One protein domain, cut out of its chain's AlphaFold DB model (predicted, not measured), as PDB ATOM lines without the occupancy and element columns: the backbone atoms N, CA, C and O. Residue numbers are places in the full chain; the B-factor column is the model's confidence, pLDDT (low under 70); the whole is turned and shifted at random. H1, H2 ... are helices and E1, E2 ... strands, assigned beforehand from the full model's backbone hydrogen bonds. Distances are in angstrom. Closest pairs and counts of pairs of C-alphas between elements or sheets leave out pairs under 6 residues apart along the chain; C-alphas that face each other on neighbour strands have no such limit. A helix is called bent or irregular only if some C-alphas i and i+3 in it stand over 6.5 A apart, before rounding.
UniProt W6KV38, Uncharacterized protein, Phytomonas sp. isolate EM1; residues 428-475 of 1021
ATOM      1  N   SER A 428      14.025  -9.027 -31.262       82.81
ATOM      2  CA  SER A 428      14.576  -8.736 -32.595       82.81
ATOM      3  C   SER A 428      16.098  -8.628 -32.612       82.81
ATOM      4  O   SER A 428      16.745  -9.065 -33.556       82.81
ATOM      5  N   ASP A 429      16.664  -8.052 -31.559       80.69
ATOM      6  CA  ASP A 429      18.068  -7.668 -31.470       80.69
ATOM      7  C   ASP A 429      18.891  -8.890 -31.048       80.69
ATOM      8  O   ASP A 429      19.972  -9.120 -31.577       80.69
ATOM      9  N   LEU A 430      18.329  -9.745 -30.184       82.38
ATOM     10  CA  LEU A 430      18.870 -11.071 -29.861       82.38
ATOM     11  C   LEU A 430      18.853 -12.022 -31.073       82.38
ATOM     12  O   LEU A 430      19.812 -12.770 -31.275       82.38
ATOM     13  N   GLU A 431      17.800 -11.972 -31.898       86.38
ATOM     14  CA  GLU A 431      17.699 -12.723 -33.162       86.38
ATOM     15  C   GLU A 431      18.663 -12.193 -34.237       86.38
ATOM     16  O   GLU A 431      19.283 -12.984 -34.950       86.38
ATOM     17  N   ALA A 432      18.847 -10.871 -34.327       84.19
ATOM     18  CA  ALA A 432      19.821 -10.241 -35.220       84.19
ATOM     19  C   ALA A 432      21.274 -10.437 -34.752       84.19
ATOM     20  O   ALA A 432      22.175 -10.556 -35.579       84.19
ATOM     21  N   LEU A 433      21.513 -10.520 -33.440       85.38
ATOM     22  CA  LEU A 433      22.801 -10.923 -32.881       85.38
ATOM     23  C   LEU A 433      23.094 -12.389 -33.208       85.38
ATOM     24  O   LEU A 433      24.204 -12.685 -33.634       85.38
ATOM     25  N   ALA A 434      22.119 -13.295 -33.065       89.06
ATOM     26  CA  ALA A 434      22.315 -14.742 -33.217       89.06
ATOM     27  C   ALA A 434      22.971 -15.157 -34.549       89.06
ATOM     28  O   ALA A 434      23.767 -16.092 -34.565       89.06
ATOM     29  N   CYS A 435      22.707 -14.453 -35.657       90.38
ATOM     30  CA  CYS A 435      23.309 -14.768 -36.960       90.38
ATOM     31  C   CYS A 435      24.771 -14.301 -37.132       90.38
ATOM     32  O   CYS A 435      25.369 -14.552 -38.180       90.38
ATOM     33  N   LEU A 436      25.360 -13.664 -36.115       90.81
ATOM     34  CA  LEU A 436      26.795 -13.370 -36.032       90.81
ATOM     35  C   LEU A 436      27.598 -14.489 -35.344       90.81
ATOM     36  O   LEU A 436      28.826 -14.441 -35.395       90.81
ATOM     37  N   PHE A 437      26.939 -15.465 -34.707       95.44
ATOM     38  CA  PHE A 437      27.582 -16.510 -33.901       95.44
ATOM     39  C   PHE A 437      27.769 -17.835 -34.676       95.44
ATOM     40  O   PHE A 437      26.990 -18.120 -35.590       95.44
ATOM     41  N   PRO A 438      28.787 -18.659 -34.341       96.00
ATOM     42  CA  PRO A 438      29.791 -18.447 -33.291       96.00
ATOM     43  C   PRO A 438      30.719 -17.267 -33.603       96.00
ATOM     44  O   PRO A 438      30.978 -16.965 -34.765       96.00
ATOM     45  N   ALA A 439      31.207 -16.571 -32.577       95.38
ATOM     46  CA  ALA A 439      31.934 -15.310 -32.729       95.38
ATOM     47  C   ALA A 439      33.075 -15.148 -31.715       95.38
ATOM     48  O   ALA A 439      33.099 -15.802 -30.676       95.38
ATOM     49  N   VAL A 440      34.006 -14.232 -31.996       93.75
ATOM     50  CA  VAL A 440      35.074 -13.818 -31.074       93.75
ATOM     51  C   VAL A 440      34.881 -12.376 -30.632       93.75
ATOM     52  O   VAL A 440      34.709 -11.479 -31.459       93.75
ATOM     53  N   HIS A 441      35.005 -12.146 -29.326       93.50
ATOM     54  CA  HIS A 441      35.048 -10.819 -28.719       93.50
ATOM     55  C   HIS A 441      35.951 -10.854 -27.472       93.50
ATOM     56  O   HIS A 441      35.949 -11.834 -26.734       93.50
ATOM     57  N   HIS A 442      36.815  -9.847 -27.282       89.38
ATOM     58  CA  HIS A 442      37.913  -9.850 -26.280       89.38
ATOM     59  C   HIS A 442      38.855 -11.082 -26.301       89.38
ATOM     60  O   HIS A 442      39.638 -11.287 -25.379       89.38
ATOM     61  N   GLY A 443      38.830 -11.891 -27.364       88.81
ATOM     62  CA  GLY A 443      39.571 -13.157 -27.448       88.81
ATOM     63  C   GLY A 443      38.843 -14.358 -26.830       88.81
ATOM     64  O   GLY A 443      39.300 -15.487 -27.006       88.81
ATOM     65  N   CYS A 444      37.697 -14.140 -26.180       90.31
ATOM     66  CA  CYS A 444      36.745 -15.192 -25.841       90.31
ATOM     67  C   CYS A 444      35.974 -15.618 -27.098       90.31
ATOM     68  O   CYS A 444      35.651 -14.782 -27.946       90.31
ATOM     69  N   VAL A 445      35.682 -16.915 -27.208       94.06
ATOM     70  CA  VAL A 445      34.757 -17.467 -28.208       94.06
ATOM     71  C   VAL A 445      33.379 -17.580 -27.564       94.06
ATOM     72  O   VAL A 445      33.270 -18.030 -26.426       94.06
ATOM     73  N   PHE A 446      32.352 -17.187 -28.305       95.56
ATOM     74  CA  PHE A 446      30.950 -17.297 -27.928       95.56
ATOM     75  C   PHE A 446      30.242 -18.148 -28.977       95.56
ATOM     76  O   PHE A 446      30.321 -17.834 -30.166       95.56
ATOM     77  N   ASP A 447      29.568 -19.214 -28.551       95.38
ATOM     78  CA  ASP A 447      28.878 -20.130 -29.467       95.38
ATOM     79  C   ASP A 447      27.473 -19.630 -29.853       95.38
ATOM     80  O   ASP A 447      26.989 -19.938 -30.941       95.38
ATOM     81  N   ASP A 448      26.843 -18.806 -29.003       95.69
ATOM     82  CA  ASP A 448      25.551 -18.159 -29.255       95.69
ATOM     83  C   ASP A 448      25.471 -16.725 -28.685       95.69
ATOM     84  O   ASP A 448      26.351 -16.265 -27.949       95.69
ATOM     85  N   SER A 449      24.398 -16.005 -29.039       94.19
ATOM     86  CA  SER A 449      24.173 -14.619 -28.618       94.19
ATOM     87  C   SER A 449      23.797 -14.458 -27.142       94.19
ATOM     88  O   SER A 449      24.051 -13.392 -26.584       94.19
ATOM     89  N   ASN A 450      23.254 -15.481 -26.478       93.19
ATOM     90  CA  ASN A 450      22.923 -15.417 -25.051       93.19
ATOM     91  C   ASN A 450      24.193 -15.491 -24.196       93.19
ATOM     92  O   ASN A 450      24.317 -14.740 -23.234       93.19
ATOM     93  N   ALA A 451      25.160 -16.333 -24.575       92.75
ATOM     94  CA  ALA A 451      26.470 -16.394 -23.925       92.75
ATOM     95  C   ALA A 451      27.227 -15.055 -24.028       92.75
ATOM     96  O   ALA A 451      27.865 -14.619 -23.070       92.75
ATOM     97  N   PHE A 452      27.117 -14.372 -25.172       93.75
ATOM     98  CA  PHE A 452      27.679 -13.033 -25.366       93.75
ATOM     99  C   PHE A 452      26.946 -11.953 -24.554       93.75
ATOM    100  O   PHE A 452      27.593 -11.122 -23.919       93.75
ATOM    101  N   VAL A 453      25.610 -11.972 -24.526       91.69
ATOM    102  CA  VAL A 453      24.822 -11.022 -23.721       91.69
ATOM    103  C   VAL A 453      25.058 -11.232 -22.223       91.69
ATOM    104  O   VAL A 453      25.230 -10.246 -21.512       91.69
ATOM    105  N   GLY A 454      25.178 -12.482 -21.764       92.81
ATOM    106  CA  GLY A 454      25.576 -12.813 -20.393       92.81
ATOM    107  C   GLY A 454      26.948 -12.240 -20.032       92.81
ATOM    108  O   GLY A 454      27.060 -11.529 -19.041       92.81
ATOM    109  N   HIS A 455      27.965 -12.419 -20.887       90.25
ATOM    110  CA  HIS A 455      29.285 -11.786 -20.706       90.25
ATOM    111  C   HIS A 455      29.198 -10.255 -20.573       90.25
ATOM    112  O   HIS A 455      29.876  -9.670 -19.729       90.25
ATOM    113  N   CYS A 456      28.358  -9.601 -21.378       86.75
ATOM    114  CA  CYS A 456      28.148  -8.152 -21.302       86.75
ATOM    115  C   CYS A 456      27.385  -7.708 -20.037       86.75
ATOM    116  O   CYS A 456      27.550  -6.566 -19.612       86.75
ATOM    117  N   GLN A 457      26.554  -8.572 -19.445       86.50
ATOM    118  CA  GLN A 457      25.743  -8.279 -18.255       86.50
ATOM    119  C   GLN A 457      26.466  -8.596 -16.936       86.50
ATOM    120  O   GLN A 457      26.399  -7.799 -15.999       86.50
ATOM    121  N   ASP A 458      27.180  -9.723 -16.862       84.75
ATOM    122  CA  ASP A 458      27.848 -10.213 -15.645       84.75
ATOM    123  C   ASP A 458      28.981  -9.291 -15.165       84.75
ATOM    124  O   ASP A 458      29.340  -9.294 -13.985       84.75
ATOM    125  N   VAL A 459      29.570  -8.501 -16.069       75.00
ATOM    126  CA  VAL A 459      30.758  -7.690 -15.783       75.00
ATOM    127  C   VAL A 459      30.470  -6.212 -16.057       75.00
ATOM    128  O   VAL A 459      30.745  -5.695 -17.137       75.00
ATOM    129  N   GLN A 460      29.938  -5.507 -15.052       62.47
ATOM    130  CA  GLN A 460      29.544  -4.091 -15.168       62.47
ATOM    131  C   GLN A 460      30.687  -3.170 -15.632       62.47
ATOM    132  O   GLN A 460      30.470  -2.307 -16.482       62.47
ATOM    133  N   ASP A 461      31.917  -3.397 -15.157       55.22
ATOM    134  CA  ASP A 461      33.111  -2.675 -15.627       55.22
ATOM    135  C   ASP A 461      33.401  -2.914 -17.121       55.22
ATOM    136  O   ASP A 461      34.012  -2.075 -17.781       55.22
ATOM    137  N   HIS A 462      32.974  -4.058 -17.669       62.03
ATOM    138  CA  HIS A 462      33.253  -4.504 -19.035       62.03
ATOM    139  C   HIS A 462      32.257  -3.946 -20.048       62.03
ATOM    140  O   HIS A 462      32.609  -3.895 -21.219       62.03
ATOM    141  N   LEU A 463      31.074  -3.455 -19.655       61.72
ATOM    142  CA  LEU A 463      30.114  -2.856 -20.601       61.72
ATOM    143  C   LEU A 463      30.794  -1.747 -21.438       61.72
ATOM    144  O   LEU A 463      30.791  -1.794 -22.669       61.72
ATOM    145  N   LEU A 464      31.532  -0.865 -20.750       59.06
ATOM    146  CA  LEU A 464      32.372   0.213 -21.305       59.06
ATOM    147  C   LEU A 464      33.551  -0.274 -22.177       59.06
ATOM    148  O   LEU A 464      34.138   0.503 -22.929       59.06
ATOM    149  N   TRP A 465      33.942  -1.547 -22.066       61.25
ATOM    150  CA  TRP A 465      35.045  -2.161 -22.822       61.25
ATOM    151  C   TRP A 465      34.527  -3.074 -23.945       61.25
ATOM    152  O   TRP A 465      35.262  -3.353 -24.894       61.25
ATOM    153  N   CYS A 466      33.287  -3.555 -23.856       74.81
ATOM    154  CA  CYS A 466      32.586  -4.314 -24.888       74.81
ATOM    155  C   CYS A 466      32.085  -3.392 -26.002       74.81
ATOM    156  O   CYS A 466      32.343  -3.662 -27.175       74.81
ATOM    157  N   GLU A 467      31.447  -2.276 -25.641       72.31
ATOM    158  CA  GLU A 467      30.759  -1.350 -26.558       72.31
ATOM    159  C   GLU A 467      31.616  -0.890 -27.756       72.31
ATOM    160  O   GLU A 467      31.105  -0.608 -28.838       72.31
ATOM    161  N   HIS A 468      32.937  -0.804 -27.589       76.25
ATOM    162  CA  HIS A 468      33.843  -0.236 -28.589       76.25
ATOM    163  C   HIS A 468      34.694  -1.263 -29.353       76.25
ATOM    164  O   HIS A 468      35.526  -0.857 -30.178       76.25
ATOM    165  N   LEU A 469      34.524  -2.566 -29.091       79.88
ATOM    166  CA  LEU A 469      35.309  -3.634 -29.717       79.88
ATOM    167  C   LEU A 469      34.448  -4.518 -30.635       79.88
ATOM    168  O   LEU A 469      33.404  -5.010 -30.217       79.88
ATOM    169  N   PRO A 470      34.874  -4.753 -31.890       83.12
ATOM    170  CA  PRO A 470      34.080  -5.514 -32.846       83.12
ATOM    171  C   PRO A 470      33.878  -6.963 -32.392       83.12
ATOM    172  O   PRO A 470      34.812  -7.638 -31.953       83.12
ATOM    173  N   LEU A 471      32.646  -7.440 -32.549       89.38
ATOM    174  CA  LEU A 471      32.301  -8.854 -32.553       89.38
ATOM    175  C   LEU A 471      32.701  -9.431 -33.921       89.38
ATOM    176  O   LEU A 471      32.261  -8.926 -34.954       89.38
ATOM    177  N   PHE A 472      33.556 -10.455 -33.945       91.62
ATOM    178  CA  PHE A 472      34.034 -11.084 -35.181       91.62
ATOM    179  C   PHE A 472      33.364 -12.450 -35.399       91.62
ATOM    180  O   PHE A 472      33.712 -13.386 -34.677       91.62
ATOM    181  N   PRO A 473      32.468 -12.611 -36.391       92.00
ATOM    182  CA  PRO A 473      31.903 -13.914 -36.733       92.00
ATOM    183  C   PRO A 473      32.980 -14.927 -37.139       92.00
ATOM    184  O   PRO A 473      33.873 -14.622 -37.937       92.00
ATOM    185  N   LEU A 474      32.879 -16.147 -36.616       91.06
ATOM    186  CA  LEU A 474      33.712 -17.285 -36.985       91.06
ATOM    187  C   LEU A 474      33.007 -18.125 -38.048       91.06
ATOM    188  O   LEU A 474      31.954 -18.714 -37.814       91.06
ATOM    189  N   GLN A 475      33.636 -18.257 -39.214       88.62
ATOM    190  CA  GLN A 475      33.180 -19.215 -40.210       88.62
ATOM    191  C   GLN A 475      33.593 -20.632 -39.791       88.62
ATOM    192  O   GLN A 475      34.762 -21.005 -39.909       88.62
TER     193      GLN A 475
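This is residues 428 to 475 of the 1021 residues of an uncharacterized protein of Phytomonas sp. isolate EM1 (UniProt W6KV38). A small hairpin of two short strands, E1 and E2, lies alongside the first part of the longest helix, H2, and a short helix makes a corner with H2 at each end, H1 at its beginning and H3 at its far end. After H3 the last stretch, residues 467 to 475, has no named element and folds back to the hairpin, where residues 472 to 473 pair with E1, while residues 457 to 462, around the corner of H2 and H3, stick out. The printed part has 48 residues, with three named helices and two named strands in the order H1, E1, E2, H2, H3; the sheet E1 - E2 is antiparallel and the class is mostly helix. The whole is compact, with a radius of gyration of the C-alphas of 10.1 A and spans of 28 by 23 by 16 A.

Strand E1 is residues 439 to 441, 6.8 A from first to last C-alpha, and E2 is residues 444 to 446, 6.5 A. H2, residues 449 to 458, measures 14.2 A and begins with C-alpha 449 at (24.173, -14.619, -28.618). H1, residues 428 to 434, measures 9.8 A, and its C-alpha 428 is at (14.576, -8.736, -32.595). H3, residues 460 to 466, measures 10.2 A and ends with C-alpha 466 at (32.586, -4.314, -24.888). H3 is neither bent nor irregular, but only just: C-alphas 461 and 464 are 6.4 A apart.

E1 and E2 form a hairpin, antiparallel at 144 degrees, with N 439 and O 446 at 2.9 A and N 446 and O 439 at 2.8 A, both within hydrogen-bond range. Residues 439 to 440 of E1 also pair antiparallel with residues 472 to 473. E1 and H2 are near each other, with 5 pairs of C-alphas within 10 A. The closest C-alphas of E2 and H2, those of Phe 446 and Phe 452, are 6.0 A apart. H1 and H2 touch, closest at the C-alphas of Ala 434 and Ser 449, 5.0 A, and are about perpendicular at 77 degrees. H2 and H3 touch only at the corner, closest at the C-alphas of Cys 456 and Leu 463, 5.7 A; they run opposite ways at a steep tilt of 49 degrees. H1 and H3 are apart. In H1 and H2 every O i to N i+4 pair is within hydrogen-bond range; in H3 1 of 3 is, beside 3 of 4 O i to N i+3 pairs.

The two C-alphas farthest apart, those of Asp 461 and Gln 475, are 29.6 A from each other. The printed part has no cut, and the links H1 to E1, E1 to E2, E2 to H2 and H2 to H3 are tight. Residues 457 to 462, of which 460 to 462 belong to H3, stand free. The mean pLDDT of the printed part is 85.0, and residues 460 to 465 are under 70.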